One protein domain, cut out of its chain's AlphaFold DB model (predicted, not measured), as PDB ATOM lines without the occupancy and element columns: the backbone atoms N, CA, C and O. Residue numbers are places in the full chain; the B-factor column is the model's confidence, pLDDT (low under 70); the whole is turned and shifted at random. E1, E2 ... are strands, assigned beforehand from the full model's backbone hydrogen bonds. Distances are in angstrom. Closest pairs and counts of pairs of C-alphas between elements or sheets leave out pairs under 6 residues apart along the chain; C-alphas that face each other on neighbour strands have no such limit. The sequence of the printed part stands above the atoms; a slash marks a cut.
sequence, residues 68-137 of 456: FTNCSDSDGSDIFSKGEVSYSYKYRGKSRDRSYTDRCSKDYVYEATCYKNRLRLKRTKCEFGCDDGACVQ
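What this domain is: This is residues 68 to 137 of the 456 residues of an uncharacterized protein of archaeon D22 (UniProt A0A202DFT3). Two small three-stranded sheets, E1 E2 E3 and E4 E5 E6, lie partly face to face with their strands crossed, and together they make a slender rod, a sandwich of two sheets. The turn between E2 and E3 makes one end of the rod; at the other end lie residues 126 to 137, which hold no named element, and E3 runs on into E4 to take the chain from the one sheet to the other. The printed part has 70 residues with six named strands, E1 to E6 in order along the chain, and no named helix; the class is all strand, and each sheet is antiparallel, in the orders E1 - E2 - E3 and E4 - E5 - E6. It is only just compact, close to loose, with a radius of gyration of the C-alphas of 13.0 A, and its C-alphas span 45 by 18 by 15 A.

Where its parts are: In the first sheet, E2 is residues 84 to 91 and measures 22.0 A from first to last C-alpha. E3, residues 94 to 101, measures 23.3 A. E1, residues 68 to 73, measures 14.3 A and begins at C-alpha 68 at (2.715, 33.912, -46.321). In the second sheet, E5 is residues 108 to 115, 20.6 A long, and E6 is residues 118 to 125, 22.6 A long, ending at C-alpha 125 at (-17.027, 19.913, -31.896). E4, residues 103 to 105, is 6.7 A long and begins at C-alpha 103 at (-16.339, 21.890, -43.865).

How they stand to each other: The sheet E1 E2 E3 is a meander, each strand the antiparallel neighbour of the one before, with E2 as its inner strand. E2 and E3 form a hairpin, their directions 159 degrees apart, and N 87 and O 98 are within hydrogen-bond range at 2.9 A, as are N 96 and O 89 at 2.8 A. E1 and E2 form a hairpin at 176 degrees, with N 72 and O 86 at 2.8 A. The sheet E4 E5 E6 is a second meander, with E4 and E6 as its edge strands. E5 and E6 form a hairpin at 154 degrees, with N 113 and O 120 at 2.8 A, and E4 and E5 form one at 143 degrees, with N 110 and O 103 at 2.9 A. The two sheets make the sandwich with 54 pairs of C-alphas within 10 A; the parts that face each other are 10.0 A centre to centre, their best planes are 17 degrees apart, and the strands of the one stand at 43 degrees to those of the other. Between the sheets, the closest C-alphas of E1 and E5 are those of Cys 71 and Cys 114, 5.6 A apart, and those of E2 and E5 are Val 85 and Ala 112, 6.1 A apart. E3 runs on into E4 across a break of 1 residue, at 57 degrees, and these two strands meet only through their link. E1 and E4, E2 and E4, and E3 and E6 are apart. Residues 130 to 131 pair with residues 134 to 135, antiparallel, outside the named strands.

The domain as a whole: The C-alphas farthest apart are those of Gly 93 and Phe 128, 44.8 A, and the first and last printed C-alphas, of Phe 68 and Gln 137, are 33.9 A apart. The printed part has no cut. The link E1 to E2, with 10 residues between them, is short but not tight, and the other four links are tight. The mean pLDDT of the printed part is 97.2, and no printed residue is under 70.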
ATOM      1  N   PHE A  68       4.082  33.418 -46.164       95.56
ATOM      2  CA  PHE A  68       2.715  33.912 -46.321       95.56
ATOM      3  C   PHE A  68       2.711  35.437 -46.448       95.56
ATOM      4  O   PHE A  68       3.383  36.124 -45.679       95.56
ATOM      5  N   THR A  69       1.990  35.952 -47.442       95.38
ATOM      6  CA  THR A  69       1.914  37.386 -47.742       95.38
ATOM      7  C   THR A  69       0.623  37.989 -47.217       95.38
ATOM      8  O   THR A  69       0.688  38.898 -46.396       95.38
ATOM      9  N   ASN A  70      -0.526  37.448 -47.628       97.19
ATOM     10  CA  ASN A  70      -1.844  37.932 -47.221       97.19
ATOM     11  C   ASN A  70      -2.732  36.755 -46.810       97.19
ATOM     12  O   ASN A  70      -2.596  35.653 -47.339       97.19
ATOM     13  N   CYS A  71      -3.663  37.009 -45.899       98.06
ATOM     14  CA  CYS A  71      -4.711  36.079 -45.500       98.06
ATOM     15  C   CYS A  71      -5.959  36.913 -45.192       98.06
ATOM     16  O   CYS A  71      -5.854  37.909 -44.475       98.06
ATOM     17  N   SER A  72      -7.097  36.538 -45.763       98.19
ATOM     18  CA  SER A  72      -8.404  37.145 -45.529       98.19
ATOM     19  C   SER A  72      -9.405  36.057 -45.194       98.19
ATOM     20  O   SER A  72      -9.370  34.986 -45.790       98.19
ATOM     21  N   ASP A  73     -10.306  36.375 -44.284       97.81
ATOM     22  CA  ASP A  73     -11.279  35.468 -43.699       97.81
ATOM     23  C   ASP A  73     -12.658  36.129 -43.791       97.81
ATOM     24  O   ASP A  73     -12.778  37.316 -43.468       97.81
ATOM     25  N   SER A  74     -13.647  35.433 -44.348       98.12
ATOM     26  CA  SER A  74     -14.954  36.019 -44.680       98.12
ATOM     27  C   SER A  74     -15.856  36.266 -43.472       98.12
ATOM     28  O   SER A  74     -16.719  37.142 -43.521       98.12
ATOM     29  N   ASP A  75     -15.658  35.493 -42.416       96.50
ATOM     30  CA  ASP A  75     -16.520  35.360 -41.237       96.50
ATOM     31  C   ASP A  75     -15.702  35.306 -39.934       96.50
ATOM     32  O   ASP A  75     -16.230  35.528 -38.843       96.50
ATOM     33  N   GLY A  76     -14.381  35.153 -40.037       95.44
ATOM     34  CA  GLY A  76     -13.429  35.456 -38.978       95.44
ATOM     35  C   GLY A  76     -13.155  34.277 -38.054       95.44
ATOM     36  O   GLY A  76     -12.106  33.654 -38.116       95.44
ATOM     37  N   SER A  77     -13.995  34.049 -37.057       95.69
ATOM     38  CA  SER A  77     -13.863  32.868 -36.179       95.69
ATOM     39  C   SER A  77     -15.242  32.413 -35.698       95.69
ATOM     40  O   SER A  77     -15.422  32.038 -34.534       95.69
ATOM     41  N   ASP A  78     -16.240  32.606 -36.565       97.38
ATOM     42  CA  ASP A  78     -17.629  32.281 -36.293       97.38
ATOM     43  C   ASP A  78     -17.952  30.872 -36.784       97.38
ATOM     44  O   ASP A  78     -18.384  30.665 -37.911       97.38
ATOM     45  N   ILE A  79     -17.850  29.905 -35.877       97.88
ATOM     46  CA  ILE A  79     -18.178  28.502 -36.151       97.88
ATOM     47  C   ILE A  79     -19.641  28.256 -36.560       97.88
ATOM     48  O   ILE A  79     -19.972  27.123 -36.903       97.88
ATOM     49  N   PHE A  80     -20.541  29.239 -36.443       97.75
ATOM     50  CA  PHE A  80     -21.964  29.100 -36.781       97.75
ATOM     51  C   PHE A  80     -22.316  29.655 -38.164       97.75
ATOM     52  O   PHE A  80     -23.449  29.482 -38.617       97.75
ATOM     53  N   SER A  81     -21.359  30.290 -38.836       97.75
ATOM     54  CA  SER A  81     -21.471  30.737 -40.220       97.75
ATOM     55  C   SER A  81     -20.506  29.925 -41.078       97.75
ATOM     56  O   SER A  81     -19.514  29.403 -40.590       97.75
ATOM     57  N   LYS A  82     -20.822  29.749 -42.363       97.56
ATOM     58  CA  LYS A  82     -19.901  29.082 -43.284       97.56
ATOM     59  C   LYS A  82     -18.851  30.078 -43.763       97.56
ATOM     60  O   LYS A  82     -19.205  31.016 -44.486       97.56
ATOM     61  N   GLY A  83     -17.591  29.796 -43.455       97.88
ATOM     62  CA  GLY A  83     -16.458  30.615 -43.845       97.88
ATOM     63  C   GLY A  83     -15.698  30.168 -45.083       97.88
ATOM     64  O   GLY A  83     -15.705  29.003 -45.496       97.88
ATOM     65  N   GLU A  84     -14.998  31.123 -45.689       98.19
ATOM     66  CA  GLU A  84     -13.932  30.899 -46.655       98.19
ATOM     67  C   GLU A  84     -12.726  31.794 -46.339       98.19
ATOM     68  O   GLU A  84     -12.782  33.026 -46.397       98.19
ATOM     69  N   VAL A  85     -11.580  31.154 -46.105       98.44
ATOM     70  CA  VAL A  85     -10.287  31.824 -45.994       98.44
ATOM     71  C   VAL A  85      -9.592  31.850 -47.345       98.44
ATOM     72  O   VAL A  85      -9.289  30.810 -47.923       98.44
ATOM     73  N   SER A  86      -9.245  33.044 -47.818       98.12
ATOM     74  CA  SER A  86      -8.391  33.269 -48.988       98.12
ATOM     75  C   SER A  86      -6.998  33.716 -48.552       98.12
ATOM     76  O   SER A  86      -6.853  34.708 -47.840       98.12
ATOM     77  N   TYR A  87      -5.944  33.031 -48.995       97.81
ATOM     78  CA  TYR A  87      -4.569  33.345 -48.602       97.81
ATOM     79  C   TYR A  87      -3.580  33.237 -49.761       97.81
ATOM     80  O   TYR A  87      -3.745  32.449 -50.694       97.81
ATOM     81  N   SER A  88      -2.512  34.028 -49.676       97.50
ATOM     82  CA  SER A  88      -1.420  34.040 -50.641       97.50
ATOM     83  C   SER A  88      -0.082  33.766 -49.967       97.50
ATOM     84  O   SER A  88       0.185  34.215 -48.847       97.50
ATOM     85  N   TYR A  89       0.776  33.004 -50.640       96.50
ATOM     86  CA  TYR A  89       2.115  32.684 -50.153       96.50
ATOM     87  C   TYR A  89       3.130  32.617 -51.293       96.50
ATOM     88  O   TYR A  89       2.813  32.275 -52.433       96.50
ATOM     89  N   LYS A  90       4.389  32.919 -50.976       96.44
ATOM     90  CA  LYS A  90       5.528  32.752 -51.876       96.44
ATOM     91  C   LYS A  90       6.242  31.445 -51.572       96.44
ATOM     92  O   LYS A  90       6.672  31.218 -50.442       96.44
ATOM     93  N   TYR A  91       6.421  30.612 -52.591       95.00
ATOM     94  CA  TYR A  91       7.228  29.394 -52.525       95.00
ATOM     95  C   TYR A  91       8.181  29.362 -53.718       95.00
ATOM     96  O   TYR A  91       7.749  29.483 -54.866       95.00
ATOM     97  N   ARG A  92       9.492  29.256 -53.450       94.19
ATOM     98  CA  ARG A  92      10.554  29.338 -54.475       94.19
ATOM     99  C   ARG A  92      10.425  30.569 -55.390       94.19
ATOM    100  O   ARG A  92      10.516  30.465 -56.609       94.19
ATOM    101  N   GLY A  93      10.141  31.732 -54.800       93.56
ATOM    102  CA  GLY A  93       9.994  33.008 -55.517       93.56
ATOM    103  C   GLY A  93       8.690  33.182 -56.308       93.56
ATOM    104  O   GLY A  93       8.429  34.281 -56.791       93.56
ATOM    105  N   LYS A  94       7.842  32.150 -56.411       95.44
ATOM    106  CA  LYS A  94       6.545  32.218 -57.100       95.44
ATOM    107  C   LYS A  94       5.424  32.489 -56.097       95.44
ATOM    108  O   LYS A  94       5.347  31.808 -55.075       95.44
ATOM    109  N   SER A  95       4.569  33.469 -56.392       96.69
ATOM    110  CA  SER A  95       3.346  33.730 -55.621       96.69
ATOM    111  C   SER A  95       2.279  32.698 -55.973       96.69
ATOM    112  O   SER A  95       2.140  32.335 -57.143       96.69
ATOM    113  N   ARG A  96       1.546  32.218 -54.973       97.00
ATOM    114  CA  ARG A  96       0.411  31.307 -55.124       97.00
ATOM    115  C   ARG A  96      -0.743  31.809 -54.276       97.00
ATOM    116  O   ARG A  96      -0.526  32.141 -53.115       97.00
ATOM    117  N   ASP A  97      -1.935  31.780 -54.853       97.38
ATOM    118  CA  ASP A  97      -3.186  32.095 -54.173       97.38
ATOM    119  C   ASP A  97      -3.978  30.800 -53.973       97.38
ATOM    120  O   ASP A  97      -3.996  29.918 -54.842       97.38
ATOM    121  N   ARG A  98      -4.579  30.651 -52.799       97.75
ATOM    122  CA  ARG A  98      -5.381  29.494 -52.398       97.75
ATOM    123  C   ARG A  98      -6.581  29.980 -51.598       97.75
ATOM    124  O   ARG A  98      -6.522  31.042 -50.981       97.75
ATOM    125  N   SER A  99      -7.625  29.167 -51.565       97.56
ATOM    126  CA  SER A  99      -8.701  29.332 -50.601       97.56
ATOM    127  C   SER A  99      -9.037  28.015 -49.911       97.56
ATOM    128  O   SER A  99      -8.712  26.932 -50.412       97.56
ATOM    129  N   TYR A 100      -9.617  28.127 -48.722       97.88
ATOM    130  CA  TYR A 100     -10.112  27.024 -47.915       97.88
ATOM    131  C   TYR A 100     -11.506  27.391 -47.422       97.88
ATOM    132  O   TYR A 100     -11.665  28.405 -46.752       97.88
ATOM    133  N   THR A 101     -12.497  26.575 -47.766       98.19
ATOM    134  CA  THR A 101     -13.869  26.711 -47.268       98.19
ATOM    135  C   THR A 101     -14.056  25.788 -46.077       98.19
ATOM    136  O   THR A 101     -13.618  24.631 -46.128       98.19
ATOM    137  N   ASP A 102     -14.740  26.278 -45.054       98.38
ATOM    138  CA  ASP A 102     -15.084  25.480 -43.887       98.38
ATOM    139  C   ASP A 102     -15.919  24.266 -44.278       98.38
ATOM    140  O   ASP A 102     -16.693  24.269 -45.244       98.38
ATOM    141  N   ARG A 103     -15.710  23.172 -43.547       98.00
ATOM    142  CA  ARG A 103     -16.339  21.890 -43.865       98.00
ATOM    143  C   ARG A 103     -16.697  21.104 -42.622       98.00
ATOM    144  O   ARG A 103     -15.976  21.109 -41.625       98.00
ATOM    145  N   CYS A 104     -17.780  20.353 -42.739       98.31
ATOM    146  CA  CYS A 104     -18.213  19.422 -41.716       98.31
ATOM    147  C   CYS A 104     -17.558  18.051 -41.876       98.31
ATOM    148  O   CYS A 104     -17.358  17.554 -42.986       98.31
ATOM    149  N   SER A 105     -17.271  17.411 -40.747       97.06
ATOM    150  CA  SER A 105     -16.973  15.985 -40.665       97.06
ATOM    151  C   SER A 105     -17.649  15.420 -39.420       97.06
ATOM    152  O   SER A 105     -17.170  15.608 -38.299       97.06
ATOM    153  N   LYS A 106     -18.778  14.730 -39.617       95.81
ATOM    154  CA  LYS A 106     -19.662  14.288 -38.523       95.81
ATOM    155  C   LYS A 106     -20.052  15.492 -37.644       95.81
ATOM    156  O   LYS A 106     -20.434  16.527 -38.175       95.81
ATOM    157  N   ASP A 107     -19.876  15.393 -36.329       97.56
ATOM    158  CA  ASP A 107     -20.199  16.448 -35.356       97.56
ATOM    159  C   ASP A 107     -19.070  17.475 -35.167       97.56
ATOM    160  O   ASP A 107     -18.944  18.076 -34.099       97.56
ATOM    161  N   TYR A 108     -18.187  17.642 -36.153       98.25
ATOM    162  CA  TYR A 108     -17.083  18.599 -36.090       98.25
ATOM    163  C   TYR A 108     -17.095  19.535 -37.292       98.25
ATOM    164  O   TYR A 108     -17.240  19.082 -38.430       98.25
ATOM    165  N   VAL A 109     -16.837  20.815 -37.034       98.38
ATOM    166  CA  VAL A 109     -16.482  21.803 -38.054       98.38
ATOM    167  C   VAL A 109     -14.960  21.942 -38.119       98.38
ATOM    168  O   VAL A 109     -14.276  22.008 -37.091       98.38
ATOM    169  N   TYR A 110     -14.425  21.919 -39.337       98.19
ATOM    170  CA  TYR A 110     -13.041  22.268 -39.643       98.19
ATOM    171  C   TYR A 110     -13.033  23.704 -40.143       98.19
ATOM    172  O   TYR A 110     -13.285  23.947 -41.321       98.19
ATOM    173  N   GLU A 111     -12.763  24.610 -39.213       98.00
ATOM    174  CA  GLU A 111     -12.763  26.053 -39.408       98.00
ATOM    175  C   GLU A 111     -11.364  26.503 -39.840       98.00
ATOM    176  O   GLU A 111     -10.362  26.232 -39.159       98.00
ATOM    177  N   ALA A 112     -11.279  27.167 -40.985       97.94
ATOM    178  CA  ALA A 112     -10.093  27.893 -41.392       97.94
ATOM    179  C   ALA A 112     -10.179  29.321 -40.873       97.94
ATOM    180  O   ALA A 112     -11.148  30.014 -41.121       97.94
ATOM    181  N   THR A 113      -9.119  29.782 -40.213       97.88
ATOM    182  CA  THR A 113      -9.017  31.167 -39.750       97.88
ATOM    183  C   THR A 113      -7.721  31.819 -40.205       97.88
ATOM    184  O   THR A 113      -6.685  31.161 -40.378       97.88
ATOM    185  N   CYS A 114      -7.743  33.140 -40.372       97.81
ATOM    186  CA  CYS A 114      -6.531  33.925 -40.610       97.81
ATOM    187  C   CYS A 114      -5.955  34.501 -39.311       97.81
ATOM    188  O   CYS A 114      -6.466  35.474 -38.763       97.81
ATOM    189  N   TYR A 115      -4.803  33.991 -38.864       96.31
ATOM    190  CA  TYR A 115      -4.077  34.540 -37.713       96.31
ATOM    191  C   TYR A 115      -2.680  35.016 -38.108       96.31
ATOM    192  O   TYR A 115      -1.856  34.235 -38.585       96.31
ATOM    193  N   LYS A 116      -2.385  36.306 -37.892       95.56
ATOM    194  CA  LYS A 116      -1.098  36.939 -38.260       95.56
ATOM    195  C   LYS A 116      -0.703  36.666 -39.725       95.56
ATOM    196  O   LYS A 116       0.429  36.275 -40.006       95.56
ATOM    197  N   ASN A 117      -1.653  36.847 -40.649       95.25
ATOM    198  CA  ASN A 117      -1.514  36.564 -42.085       95.25
ATOM    199  C   ASN A 117      -1.177  35.102 -42.431       95.25
ATOM    200  O   ASN A 117      -0.633  34.835 -43.501       95.25
ATOM    201  N   ARG A 118      -1.485  34.145 -41.550       95.12
ATOM    202  CA  ARG A 118      -1.294  32.711 -41.797       95.12
ATOM    203  C   ARG A 118      -2.610  31.966 -41.621       95.12
ATOM    204  O   ARG A 118      -3.355  32.256 -40.688       95.12
ATOM    205  N   LEU A 119      -2.840  30.988 -42.492       96.38
ATOM    206  CA  LEU A 119      -3.929  30.027 -42.354       96.38
ATOM    207  C   LEU A 119      -3.719  29.202 -41.076       96.38
ATOM    208  O   LEU A 119      -2.640  28.634 -40.872       96.38
ATOM    209  N   ARG A 120      -4.751  29.111 -40.242       96.88
ATOM    210  CA  ARG A 120      -4.862  28.154 -39.141       96.88
ATOM    211  C   ARG A 120      -6.106  27.313 -39.355       96.88
ATOM    212  O   ARG A 120      -7.156  27.853 -39.662       96.88
ATOM    213  N   LEU A 121      -5.978  26.005 -39.182       97.25
ATOM    214  CA  LEU A 121      -7.115  25.095 -39.182       97.25
ATOM    215  C   LEU A 121      -7.423  24.737 -37.736       97.25
ATOM    216  O   LEU A 121      -6.519  24.341 -37.000       97.25
ATOM    217  N   LYS A 122      -8.681  24.878 -37.340       97.56
ATOM    218  CA  LYS A 122      -9.168  24.520 -36.014       97.56
ATOM    219  C   LYS A 122     -10.299  23.516 -36.166       97.56
ATOM    220  O   LYS A 122     -11.207  23.701 -36.969       97.56
ATOM    221  N   ARG A 123     -10.246  22.437 -35.386       98.00
ATOM    222  CA  ARG A 123     -11.343  21.470 -35.309       98.00
ATOM    223  C   ARG A 123     -12.183  21.763 -34.076       98.00
ATOM    224  O   ARG A 123     -11.692  21.622 -32.957       98.00
ATOM    225  N   THR A 124     -13.452  22.098 -34.272       98.25
ATOM    226  CA  THR A 124     -14.384  22.396 -33.177       98.25
ATOM    227  C   THR A 124     -15.529  21.388 -33.190       98.25
ATOM    228  O   THR A 124     -16.072  21.083 -34.248       98.25
ATOM    229  N   LYS A 125     -15.876  20.819 -32.027       98.19
ATOM    230  CA  LYS A 125     -17.027  19.913 -31.896       98.19
ATOM    231  C   LYS A 125     -18.313  20.739 -31.815       98.19
ATOM    232  O   LYS A 125     -18.414  21.592 -30.938       98.19
ATOM    233  N   CYS A 126     -19.277  20.458 -32.679       98.00
ATOM    234  CA  CYS A 126     -20.594  21.080 -32.665       98.00
ATOM    235  C   CYS A 126     -21.538  20.290 -31.750       98.00
ATOM    236  O   CYS A 126     -21.637  19.069 -31.857       98.00
ATOM    237  N   GLU A 127     -22.237  20.976 -30.845       97.75
ATOM    238  CA  GLU A 127     -23.150  20.337 -29.885       97.75
ATOM    239  C   GLU A 127     -24.365  19.690 -30.570       97.75
ATOM    240  O   GLU A 127     -24.773  18.597 -30.183       97.75
ATOM    241  N   PHE A 128     -24.887  20.325 -31.625       96.62
ATOM    242  CA  PHE A 128     -26.092  19.898 -32.353       96.62
ATOM    243  C   PHE A 128     -25.796  19.379 -33.765       96.62
ATOM    244  O   PHE A 128     -26.677  19.346 -34.619       96.62
ATOM    245  N   GLY A 129     -24.550  18.977 -34.013       96.94
ATOM    246  CA  GLY A 129     -24.088  18.569 -35.335       96.94
ATOM    247  C   GLY A 129     -23.562  19.733 -36.175       96.94
ATOM    248  O   GLY A 129     -23.651  20.907 -35.805       96.94
ATOM    249  N   CYS A 130     -22.943  19.375 -37.293       97.75
ATOM    250  CA  CYS A 130     -22.373  20.302 -38.258       97.75
ATOM    251  C   CYS A 130     -23.125  20.148 -39.582       97.75
ATOM    252  O   CYS A 130     -23.289  19.022 -40.055       97.75
ATOM    253  N   ASP A 131     -23.536  21.264 -40.180       97.31
ATOM    254  CA  ASP A 131     -24.161  21.306 -41.499       97.31
ATOM    255  C   ASP A 131     -23.518  22.387 -42.385       97.31
ATOM    256  O   ASP A 131     -23.190  23.476 -41.929       97.31
ATOM    257  N   ASP A 132     -23.271  22.045 -43.649       97.00
ATOM    258  CA  ASP A 132     -22.633  22.882 -44.684       97.00
ATOM    259  C   ASP A 132     -21.390  23.712 -44.270       97.00
ATOM    260  O   ASP A 132     -21.131  24.788 -44.802       97.00
ATOM    261  N   GLY A 133     -20.570  23.198 -43.354       97.19
ATOM    262  CA  GLY A 133     -19.370  23.889 -42.866       97.19
ATOM    263  C   GLY A 133     -19.606  24.807 -41.668       97.19
ATOM    264  O   GLY A 133     -18.697  25.543 -41.320       97.19
ATOM    265  N   ALA A 134     -20.770  24.732 -41.021       98.06
ATOM    266  CA  ALA A 134     -21.111  25.486 -39.820       98.06
ATOM    267  C   ALA A 134     -21.728  24.581 -38.738       98.06
ATOM    268  O   ALA A 134     -22.352  23.557 -39.022       98.06
ATOM    269  N   CYS A 135     -21.579  24.950 -37.469       98.19
ATOM    270  CA  CYS A 135     -22.279  24.302 -36.369       98.19
ATOM    271  C   CYS A 135     -23.760  24.701 -36.351       98.19
ATOM    272  O   CYS A 135     -24.109  25.874 -36.470       98.19
ATOM    273  N   VAL A 136     -24.637  23.725 -36.113       97.31
ATOM    274  CA  VAL A 136     -26.074  23.973 -35.946       97.31
ATOM    275  C   VAL A 136     -26.331  24.592 -34.566       97.31
ATOM    276  O   VAL A 136     -25.799  24.125 -33.555       97.31
ATOM    277  N   GLN A 137     -27.137  25.656 -34.506       95.94
ATOM    278  CA  GLN A 137     -27.563  26.276 -33.246       95.94
ATOM    279  C   GLN A 137     -28.814  25.585 -32.686       95.94
ATOM    280  O   GLN A 137     -29.666  25.092 -33.426       95.94
TER     281      GLN A 137